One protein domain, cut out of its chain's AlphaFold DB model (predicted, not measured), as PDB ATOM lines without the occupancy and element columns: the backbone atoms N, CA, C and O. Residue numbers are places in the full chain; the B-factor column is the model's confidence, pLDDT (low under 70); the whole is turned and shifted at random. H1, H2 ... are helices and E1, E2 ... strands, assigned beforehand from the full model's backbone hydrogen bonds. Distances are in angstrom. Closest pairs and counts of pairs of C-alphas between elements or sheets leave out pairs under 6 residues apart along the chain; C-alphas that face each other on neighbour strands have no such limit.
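Overview. This is residues 95 to 174 of the 402 residues of the protein "Hypothetical protein" of Alexandrium catenella (UniProt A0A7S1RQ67). Three helices form a small, rounded body: H1 is in the middle, H3 crosses it nearly at right angles, and H2 packs with residues 149 to 152 on residues 108 to 112 of H1. On the side of H1 away from H2, the short strand E1 is paired with the first two printed residues, 95 and 96, and a long link runs from there back to H2. The printed part has 80 residues with three named helices and one named strand, in the order H1, E1, H2, H3 along the chain, and its class is mostly helix. It is compact, with a radius of gyration of the C-alphas of 11.8 A, and spans 33 by 27 by 17 A.

Arrangement. H3, residues 162 to 174, touches H1, residues 108 to 119, with residues 166 to 170 alone. The closest C-alphas of the two, those of Phe 115 and Ile 166, are 5.7 A apart, and their lines are about perpendicular at 83 degrees. H2, residues 146 to 158, touches H1 with residues 149 to 152 alone, and its closest C-alphas to H1 are those of Ala 149 and Leu 108, 7.0 A apart. H1 and H2 run the same way at a steep tilt of 37 degrees, only just steep. H2 and H3 only just touch, and only at the corner by their link, with 3 pairs of C-alphas within 8 A; the closest, those of Ile 156 and Gly 162, are 5.2 A apart. E1, residues 124 to 126, pairs with no named strand, but its residues 125 to 126 pair with residues 95 to 96, parallel. The closest C-alphas of E1 and H3, those of Met 126 and Val 173, are 6.5 A apart. E1 and H2 are apart. Each O i to N i+4 pair is within hydrogen-bond range in H1 and H2, and 8 of 9 are in H3.

Along the chain. H3 is 19.2 A from first to last C-alpha and ends at C-alpha 174, (234.946, 225.278, 267.902). H2 is 17.8 A long and begins at C-alpha 146, (232.276, 199.418, 275.220). H1 is 16.6 A long and begins at C-alpha 108, (232.950, 209.835, 272.937). E1 is 6.8 A long.

Size, cuts and confidence. The two C-alphas farthest apart are those of Leu 130 and Thr 158, 34.0 A. The printed part runs from 95 to 174 with no cut. The link from E1 to H2 is long, with 19 residues, 127 to 145; the links from H1 to E1 and from H2 to H3 are tight. Residues 95 to 107 hold no named element. The mean pLDDT of the printed part is 92.6, and no printed residue is under 70.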
ATOM      1  N   VAL A  95     243.613 221.715 276.257       92.56
ATOM      2  CA  VAL A  95     243.716 221.962 274.815       92.56
ATOM      3  C   VAL A  95     243.128 220.770 274.075       92.56
ATOM      4  O   VAL A  95     243.711 219.688 274.079       92.56
ATOM      5  N   ALA A  96     241.982 220.969 273.433       92.81
ATOM      6  CA  ALA A  96     241.357 219.958 272.591       92.81
ATOM      7  C   ALA A  96     242.013 219.980 271.207       92.81
ATOM      8  O   ALA A  96     241.971 220.995 270.516       92.81
ATOM      9  N   VAL A  97     242.642 218.876 270.800       90.81
ATOM     10  CA  VAL A  97     243.387 218.788 269.534       90.81
ATOM     11  C   VAL A  97     242.596 217.959 268.515       90.81
ATOM     12  O   VAL A  97     242.530 216.732 268.653       90.81
ATOM     13  N   PRO A  98     241.994 218.583 267.484       89.12
ATOM     14  CA  PRO A  98     241.434 217.842 266.362       89.12
ATOM     15  C   PRO A  98     242.527 217.067 265.623       89.12
ATOM     16  O   PRO A  98     243.646 217.558 265.456       89.12
ATOM     17  N   ASN A  99     242.200 215.860 265.168       87.44
ATOM     18  CA  ASN A  99     243.070 215.065 264.307       87.44
ATOM     19  C   ASN A  99     242.485 215.049 262.886       87.44
ATOM     20  O   ASN A  99     241.275 215.130 262.703       87.44
ATOM     21  N   ALA A 100     243.355 214.957 261.885       85.25
ATOM     22  CA  ALA A 100     242.968 214.731 260.499       85.25
ATOM     23  C   ALA A 100     242.334 213.334 260.316       85.25
ATOM     24  O   ALA A 100     241.345 213.160 259.616       85.25
ATOM     25  N   GLU A 101     242.871 212.324 260.998       88.56
ATOM     26  CA  GLU A 101     242.416 210.935 260.828       88.56
ATOM     27  C   GLU A 101     241.070 210.658 261.504       88.56
ATOM     28  O   GLU A 101     240.325 209.779 261.081       88.56
ATOM     29  N   THR A 102     240.765 211.381 262.581       88.12
ATOM     30  CA  THR A 102     239.573 211.137 263.393       88.12
ATOM     31  C   THR A 102     239.098 212.445 263.999       88.12
ATOM     32  O   THR A 102     239.847 213.134 264.705       88.12
ATOM     33  N   ASP A 103     237.843 212.786 263.730       90.69
ATOM     34  CA  ASP A 103     237.225 213.990 264.262       90.69
ATOM     35  C   ASP A 103     237.024 213.881 265.793       90.69
ATOM     36  O   ASP A 103     237.255 212.847 266.429       90.69
ATOM     37  N   ILE A 104     236.721 215.000 266.448       92.06
ATOM     38  CA  ILE A 104     236.481 215.002 267.899       92.06
ATOM     39  C   ILE A 104     235.117 214.380 268.195       92.06
ATOM     40  O   ILE A 104     235.020 213.588 269.128       92.06
ATOM     41  N   TYR A 105     234.098 214.680 267.385       92.69
ATOM     42  CA  TYR A 105     232.734 214.197 267.601       92.69
ATOM     43  C   TYR A 105     232.552 212.684 267.410       92.69
ATOM     44  O   TYR A 105     231.624 212.139 267.991       92.69
ATOM     45  N   SER A 106     233.422 211.968 266.688       93.12
ATOM     46  CA  SER A 106     233.368 210.493 266.672       93.12
ATOM     47  C   SER A 106     233.915 209.842 267.942       93.12
ATOM     48  O   SER A 106     233.651 208.661 268.168       93.12
ATOM     49  N   ARG A 107     234.655 210.580 268.782       94.06
ATOM     50  CA  ARG A 107     235.355 210.054 269.963       94.06
ATOM     51  C   ARG A 107     234.644 210.471 271.243       94.06
ATOM     52  O   ARG A 107     234.907 211.545 271.782       94.06
ATOM     53  N   LEU A 108     233.801 209.583 271.769       96.00
ATOM     54  CA  LEU A 108     232.950 209.835 272.937       96.00
ATOM     55  C   LEU A 108     233.755 210.344 274.139       96.00
ATOM     56  O   LEU A 108     233.360 211.317 274.774       96.00
ATOM     57  N   TRP A 109     234.932 209.758 274.385       95.69
ATOM     58  CA  TRP A 109     235.837 210.202 275.449       95.69
ATOM     59  C   TRP A 109     236.277 211.663 275.279       95.69
ATOM     60  O   TRP A 109     236.255 212.434 276.231       95.69
ATOM     61  N   CYS A 110     236.661 212.081 274.068       95.06
ATOM     62  CA  CYS A 110     237.151 213.440 273.826       95.06
ATOM     63  C   CYS A 110     236.063 214.492 274.046       95.06
ATOM     64  O   CYS A 110     236.332 215.538 274.632       95.06
ATOM     65  N   VAL A 111     234.849 214.219 273.567       94.94
ATOM     66  CA  VAL A 111     233.705 215.121 273.736       94.94
ATOM     67  C   VAL A 111     233.317 215.214 275.218       94.94
ATOM     68  O   VAL A 111     233.095 216.313 275.727       94.94
ATOM     69  N   TYR A 112     233.317 214.079 275.922       95.25
ATOM     70  CA  TYR A 112     233.022 214.011 277.350       95.25
ATOM     71  C   TYR A 112     234.040 214.781 278.208       95.25
ATOM     72  O   TYR A 112     233.642 215.601 279.028       95.25
ATOM     73  N   GLU A 113     235.343 214.616 277.972       95.94
ATOM     74  CA  GLU A 113     236.392 215.346 278.708       95.94
ATOM     75  C   GLU A 113     236.302 216.867 278.519       95.94
ATOM     76  O   GLU A 113     236.488 217.625 279.468       95.94
ATOM     77  N   ILE A 114     235.975 217.335 277.306       93.38
ATOM     78  CA  ILE A 114     235.752 218.769 277.054       93.38
ATOM     79  C   ILE A 114     234.595 219.281 277.917       93.38
ATOM     80  O   ILE A 114     234.689 220.358 278.505       93.38
ATOM     81  N   PHE A 115     233.513 218.510 278.001       92.25
ATOM     82  CA  PHE A 115     232.365 218.841 278.836       92.25
ATOM     83  C   PHE A 115     232.716 218.859 280.328       92.25
ATOM     84  O   PHE A 115     232.420 219.847 281.001       92.25
ATOM     85  N   VAL A 116     233.392 217.824 280.833       94.31
ATOM     86  CA  VAL A 116     233.827 217.750 282.237       94.31
ATOM     87  C   VAL A 116     234.720 218.940 282.586       94.31
ATOM     88  O   VAL A 116     234.482 219.612 283.588       94.31
ATOM     89  N   ALA A 117     235.693 219.266 281.732       94.69
ATOM     90  CA  ALA A 117     236.573 220.411 281.936       94.69
ATOM     91  C   ALA A 117     235.792 221.731 282.035       94.69
ATOM     92  O   ALA A 117     236.023 222.512 282.958       94.69
ATOM     93  N   LEU A 118     234.832 221.964 281.133       91.81
ATOM     94  CA  LEU A 118     234.007 223.174 281.161       91.81
ATOM     95  C   LEU A 118     233.137 223.256 282.421       91.81
ATOM     96  O   LEU A 118     233.046 224.332 283.013       91.81
ATOM     97  N   ASN A 119     232.561 222.139 282.869       90.81
ATOM     98  CA  ASN A 119     231.776 222.093 284.108       90.81
ATOM     99  C   ASN A 119     232.624 222.367 285.353       90.81
ATOM    100  O   ASN A 119     232.145 222.984 286.300       90.81
ATOM    101  N   LEU A 120     233.893 221.950 285.345       93.62
ATOM    102  CA  LEU A 120     234.855 222.233 286.413       93.62
ATOM    103  C   LEU A 120     235.457 223.648 286.324       93.62
ATOM    104  O   LEU A 120     236.363 223.981 287.086       93.62
ATOM    105  N   GLY A 121     235.001 224.483 285.384       92.62
ATOM    106  CA  GLY A 121     235.536 225.828 285.169       92.62
ATOM    107  C   GLY A 121     236.957 225.843 284.595       92.62
ATOM    108  O   GLY A 121     237.606 226.891 284.590       92.62
ATOM    109  N   VAL A 122     237.450 224.706 284.095       94.00
ATOM    110  CA  VAL A 122     238.748 224.612 283.427       94.00
ATOM    111  C   VAL A 122     238.611 225.210 282.025       94.00
ATOM    112  O   VAL A 122     237.803 224.733 281.222       94.00
ATOM    113  N   PRO A 123     239.404 226.237 281.669       93.00
ATOM    114  CA  PRO A 123     239.353 226.808 280.333       93.00
ATOM    115  C   PRO A 123     239.719 225.762 279.276       93.00
ATOM    116  O   PRO A 123     240.799 225.167 279.336       93.00
ATOM    117  N   VAL A 124     238.841 225.579 278.286       93.31
ATOM    118  CA  VAL A 124     239.098 224.722 277.123       93.31
ATOM    119  C   VAL A 124     239.382 225.585 275.898       93.31
ATOM    120  O   VAL A 124     238.579 226.438 275.515       93.31
ATOM    121  N   GLU A 125     240.525 225.346 275.264       91.81
ATOM    122  CA  GLU A 125     240.913 225.969 273.998       91.81
ATOM    123  C   GLU A 125     241.032 224.899 272.909       91.81
ATOM    124  O   GLU A 125     241.596 223.826 273.130       91.81
ATOM    125  N   MET A 126     240.546 225.193 271.703       90.38
ATOM    126  CA  MET A 126     240.872 224.354 270.551       90.38
ATOM    127  C   MET A 126     242.321 224.575 270.156       90.38
ATOM    128  O   MET A 126     242.788 225.712 270.037       90.38
ATOM    129  N   ALA A 127     243.016 223.485 269.860       88.12
ATOM    130  CA  ALA A 127     244.260 223.573 269.139       88.12
ATOM    131  C   ALA A 127     244.019 224.270 267.802       88.12
ATOM    132  O   ALA A 127     243.020 224.064 267.111       88.12
ATOM    133  N   ARG A 128     244.994 225.090 267.440       81.38
ATOM    134  CA  ARG A 128     245.083 225.783 266.164       81.38
ATOM    135  C   ARG A 128     245.362 224.774 265.054       81.38
ATOM    136  O   ARG A 128     246.505 224.603 264.657       81.38
ATOM    137  N   SER A 129     244.328 224.061 264.623       81.50
ATOM    138  CA  SER A 129     244.371 223.091 263.530       81.50
ATOM    139  C   SER A 129     243.199 223.318 262.582       81.50
ATOM    140  O   SER A 129     242.097 223.613 263.041       81.50
ATOM    141  N   LEU A 130     243.399 223.099 261.284       80.12
ATOM    142  CA  LEU A 130     242.300 223.040 260.305       80.12
ATOM    143  C   LEU A 130     241.606 221.677 260.243       80.12
ATOM    144  O   LEU A 130     240.741 221.465 259.394       80.12
ATOM    145  N   ALA A 131     241.987 220.746 261.117       86.12
ATOM    146  CA  ALA A 131     241.309 219.473 261.226       86.12
ATOM    147  C   ALA A 131     239.861 219.685 261.689       86.12
ATOM    148  O   ALA A 131     239.551 220.504 262.561       86.12
ATOM    149  N   PHE A 132     238.960 218.967 261.032       85.75
ATOM    150  CA  PHE A 132     237.535 219.102 261.249       85.75
ATOM    151  C   PHE A 132     237.155 218.478 262.595       85.75
ATOM    152  O   PHE A 132     237.503 217.337 262.877       85.75
ATOM    153  N   ALA A 133     236.438 219.228 263.435       88.25
ATOM    154  CA  ALA A 133     235.997 218.722 264.733       88.25
ATOM    155  C   ALA A 133     234.900 217.652 264.606       88.25
ATOM    156  O   ALA A 133     234.754 216.853 265.524       88.25
ATOM    157  N   GLY A 134     234.180 217.618 263.478       88.62
ATOM    158  CA  GLY A 134     233.035 216.740 263.229       88.62
ATOM    159  C   GLY A 134     231.726 217.519 263.072       88.62
ATOM    160  O   GLY A 134     231.662 218.719 263.349       88.62
ATOM    161  N   ARG A 135     230.690 216.845 262.567       87.69
ATOM    162  CA  ARG A 135     229.311 217.369 262.404       87.69
ATOM    163  C   ARG A 135     228.270 216.518 263.129       87.69
ATOM    164  O   ARG A 135     227.085 216.825 263.080       87.69
ATOM    165  N   VAL A 136     228.724 215.423 263.716       88.00
ATOM    166  CA  VAL A 136     227.879 214.389 264.287       88.00
ATOM    167  C   VAL A 136     227.521 214.773 265.720       88.00
ATOM    168  O   VAL A 136     228.339 215.378 266.405       88.00
ATOM    169  N   SER A 137     226.314 214.435 266.174       94.56
ATOM    170  CA  SER A 137     225.964 214.580 267.590       94.56
ATOM    171  C   SER A 137     226.837 213.665 268.449       94.56
ATOM    172  O   SER A 137     227.115 212.525 268.067       94.56
ATOM    173  N   SER A 138     227.194 214.129 269.644       94.62
ATOM    174  CA  SER A 138     227.887 213.328 270.661       94.62
ATOM    175  C   SER A 138     227.172 212.018 271.009       94.62
ATOM    176  O   SER A 138     227.826 211.066 271.431       94.62
ATOM    177  N   ARG A 139     225.861 211.906 270.745       96.81
ATOM    178  CA  ARG A 139     225.091 210.654 270.883       96.81
ATOM    179  C   ARG A 139     225.613 209.517 270.001       96.81
ATOM    180  O   ARG A 139     225.531 208.353 270.381       96.81
ATOM    181  N   GLN A 140     226.142 209.847 268.823       96.62
ATOM    182  CA  GLN A 140     226.676 208.867 267.870       96.62
ATOM    183  C   GLN A 140     228.186 208.656 268.049       96.62
ATOM    184  O   GLN A 140     228.786 207.849 267.340       96.62
ATOM    185  N   ALA A 141     228.809 209.368 268.991       95.75
ATOM    186  CA  ALA A 141     230.211 209.182 269.300       95.75
ATOM    187  C   ALA A 141     230.451 207.773 269.867       95.75
ATOM    188  O   ALA A 141     229.633 207.210 270.608       95.75
ATOM    189  N   THR A 142     231.606 207.211 269.529       96.44
ATOM    190  CA  THR A 142     232.017 205.862 269.923       96.44
ATOM    191  C   THR A 142     233.260 205.910 270.805       96.44
ATOM    192  O   THR A 142     233.974 206.915 270.872       96.44
ATOM    193  N   CYS A 143     233.510 204.826 271.529       95.69
ATOM    194  CA  CYS A 143     234.738 204.612 272.283       95.69
ATOM    195  C   CYS A 143     235.328 203.269 271.853       95.69
ATOM    196  O   CYS A 143     234.583 202.368 271.480       95.69
ATOM    197  N   SER A 144     236.648 203.110 271.944       94.12
ATOM    198  CA  SER A 144     237.296 201.815 271.707       94.12
ATOM    199  C   SER A 144     236.940 200.763 272.767       94.12
ATOM    200  O   SER A 144     237.148 199.578 272.538       94.12
ATOM    201  N   SER A 145     236.434 201.192 273.927       96.94
ATOM    202  CA  SER A 145     236.003 200.351 275.047       96.94
ATOM    203  C   SER A 145     234.493 200.495 275.238       96.94
ATOM    204  O   SER A 145     234.011 201.571 275.604       96.94
ATOM    205  N   GLU A 146     233.734 199.420 275.011       97.38
ATOM    206  CA  GLU A 146     232.276 199.418 275.220       97.38
ATOM    207  C   GLU A 146     231.907 199.692 276.680       97.38
ATOM    208  O   GLU A 146     230.922 200.376 276.959       97.38
ATOM    209  N   ARG A 147     232.739 199.228 277.621       97.75
ATOM    210  CA  ARG A 147     232.563 199.482 279.054       97.75
ATOM    211  C   ARG A 147     232.666 200.971 279.380       97.75
ATOM    212  O   ARG A 147     231.823 201.488 280.113       97.75
ATOM    213  N   ASP A 148     233.669 201.662 278.838       97.44
ATOM    214  CA  ASP A 148     233.820 203.107 279.043       97.44
ATOM    215  C   ASP A 148     232.728 203.886 278.317       97.44
ATOM    216  O   ASP A 148     232.207 204.852 278.867       97.44
ATOM    217  N   ALA A 149     232.321 203.437 277.123       97.25
ATOM    218  CA  ALA A 149     231.184 204.021 276.429       97.25
ATOM    219  C   ALA A 149     229.915 203.930 277.282       97.25
ATOM    220  O   ALA A 149     229.285 204.950 277.535       97.25
ATOM    221  N   ALA A 150     229.569 202.744 277.786       97.88
ATOM    222  CA  ALA A 150     228.397 202.551 278.632       97.88
ATOM    223  C   ALA A 150     228.460 203.397 279.913       97.88
ATOM    224  O   ALA A 150     227.456 204.001 280.289       97.88
ATOM    225  N   ARG A 151     229.637 203.489 280.557       97.81
ATOM    226  CA  ARG A 151     229.842 204.347 281.734       97.81
ATOM    227  C   ARG A 151     229.587 205.818 281.403       97.81
ATOM    228  O   ARG A 151     228.757 206.442 282.051       97.81
ATOM    229  N   ILE A 152     230.259 206.346 280.380       97.62
ATOM    230  CA  ILE A 152     230.154 207.756 279.982       97.62
ATOM    231  C   ILE A 152     228.727 208.092 279.552       97.62
ATOM    232  O   ILE A 152     228.180 209.099 279.987       97.62
ATOM    233  N   ARG A 153     228.089 207.246 278.734       97.56
ATOM    234  CA  ARG A 153     226.701 207.465 278.301       97.56
ATOM    235  C   ARG A 153     225.751 207.520 279.490       97.56
ATOM    236  O   ARG A 153     224.960 208.451 279.578       97.56
ATOM    237  N   ARG A 154     225.899 206.594 280.442       97.50
ATOM    238  CA  ARG A 154     225.129 206.605 281.688       97.50
ATOM    239  C   ARG A 154     225.372 207.882 282.489       97.50
ATOM    240  O   ARG A 154     224.409 208.466 282.961       97.50
ATOM    241  N   GLU A 155     226.614 208.338 282.640       96.56
ATOM    242  CA  GLU A 155     226.933 209.599 283.336       96.56
ATOM    243  C   GLU A 155     226.296 210.818 282.647       96.56
ATOM    244  O   GLU A 155     225.754 211.694 283.315       96.56
ATOM    245  N   ILE A 156     226.291 210.857 281.312       95.25
ATOM    246  CA  ILE A 156     225.650 211.928 280.535       95.25
ATOM    247  C   ILE A 156     224.122 211.887 280.679       95.25
ATOM    248  O   ILE A 156     223.496 212.933 280.826       95.25
ATOM    249  N   GLU A 157     223.524 210.695 280.620       95.75
ATOM    250  CA  GLU A 157     222.069 210.482 280.672       95.75
ATOM    251  C   GLU A 157     221.489 210.678 282.075       95.75
ATOM    252  O   GLU A 157     220.375 211.173 282.214       95.75
ATOM    253  N   THR A 158     222.244 210.306 283.109       96.06
ATOM    254  CA  THR A 158     221.878 210.550 284.513       96.06
ATOM    255  C   THR A 158     222.169 211.987 284.948       96.06
ATOM    256  O   THR A 158     221.547 212.482 285.887       96.06
ATOM    257  N   GLY A 159     223.100 212.670 284.276       93.00
ATOM    258  CA  GLY A 159     223.417 214.072 284.515       93.00
ATOM    259  C   GLY A 159     222.309 215.022 284.050       93.00
ATOM    260  O   GLY A 159     221.627 214.786 283.058       93.00
ATOM    261  N   SER A 160     222.168 216.165 284.726       92.50
ATOM    262  CA  SER A 160     221.115 217.155 284.439       92.50
ATOM    263  C   SER A 160     221.259 217.887 283.097       92.50
ATOM    264  O   SER A 160     220.323 218.553 282.662       92.50
ATOM    265  N   LEU A 161     222.426 217.803 282.448       92.62
ATOM    266  CA  LEU A 161     222.759 218.588 281.254       92.62
ATOM    267  C   LEU A 161     222.556 217.821 279.933       92.62
ATOM    268  O   LEU A 161     222.296 218.450 278.906       92.62
ATOM    269  N   GLY A 162     222.643 216.484 279.943       94.12
ATOM    270  CA  GLY A 162     222.460 215.634 278.759       94.12
ATOM    271  C   GLY A 162     223.433 215.896 277.591       94.12
ATOM    272  O   GLY A 162     224.366 216.697 277.675       94.12
ATOM    273  N   TYR A 163     223.212 215.213 276.460       95.25
ATOM    274  CA  TYR A 163     224.060 215.322 275.256       95.25
ATOM    275  C   TYR A 163     223.971 216.683 274.555       95.25
ATOM    276  O   TYR A 163     224.955 217.159 273.992       95.25
ATOM    277  N   ASP A 164     222.811 217.334 274.590       95.12
ATOM    278  CA  ASP A 164     222.590 218.576 273.841       95.12
ATOM    279  C   ASP A 164     223.454 219.718 274.403       95.12
ATOM    280  O   ASP A 164     223.975 220.558 273.661       95.12
ATOM    281  N   TYR A 165     223.676 219.721 275.722       92.69
ATOM    282  CA  TYR A 165     224.596 220.653 276.364       92.69
ATOM    283  C   TYR A 165     226.051 220.387 275.966       92.69
ATOM    284  O   TYR A 165     226.798 221.332 275.710       92.69
ATOM    285  N   ILE A 166     226.447 219.117 275.860       93.56
ATOM    286  CA  ILE A 166     227.783 218.714 275.406       93.56
ATOM    287  C   ILE A 166     228.022 219.191 273.969       93.56
ATOM    288  O   ILE A 166     229.042 219.824 273.683       93.56
ATOM    289  N   ASP A 167     227.060 218.956 273.076       94.81
ATOM    290  CA  ASP A 167     227.139 219.391 271.681       94.81
ATOM    291  C   ASP A 167     227.257 220.916 271.590       94.81
ATOM    292  O   ASP A 167     228.116 221.427 270.862       94.81
ATOM    293  N   LYS A 168     226.472 221.650 272.391       93.00
ATOM    294  CA  LYS A 168     226.555 223.112 272.503       93.00
ATOM    295  C   LYS A 168     227.923 223.568 273.016       93.00
ATOM    296  O   LYS A 168     228.487 224.516 272.470       93.00
ATOM    297  N   ALA A 169     228.472 222.903 274.026       90.38
ATOM    298  CA  ALA A 169     229.765 223.226 274.615       90.38
ATOM    299  C   ALA A 169     230.912 223.065 273.599       90.38
ATOM    300  O   ALA A 169     231.670 224.010 273.355       90.38
ATOM    301  N   VAL A 170     230.988 221.914 272.925       90.44
ATOM    302  CA  VAL A 170     231.995 221.656 271.881       90.44
ATOM    303  C   VAL A 170     231.803 222.589 270.678       90.44
ATOM    304  O   VAL A 170     232.783 223.106 270.122       90.44
ATOM    305  N   PHE A 171     230.553 222.887 270.309       91.56
ATOM    306  CA  PHE A 171     230.240 223.838 269.245       91.56
ATOM    307  C   PHE A 171     230.744 225.246 269.572       91.56
ATOM    308  O   PHE A 171     231.373 225.877 268.721       91.56
ATOM    309  N   LEU A 172     230.523 225.742 270.794       90.44
ATOM    310  CA  LEU A 172     230.994 227.064 271.225       90.44
ATOM    311  C   LEU A 172     232.522 227.159 271.193       90.44
ATOM    312  O   LEU A 172     233.068 228.135 270.671       90.44
ATOM    313  N   VAL A 173     233.209 226.125 271.683       89.12
ATOM    314  CA  VAL A 173     234.676 226.047 271.688       89.12
ATOM    315  C   VAL A 173     235.230 226.028 270.250       89.12
ATOM    316  O   VAL A 173     236.168 226.764 269.931       89.12
ATOM    317  N   THR A 174     234.582 225.302 269.333       87.56
ATOM    318  CA  THR A 174     234.946 225.278 267.902       87.56
ATOM    319  C   THR A 174     234.631 226.600 267.190       87.56
ATOM    320  O   THR A 174     235.435 227.097 266.396       87.56
TER     321      THR A 174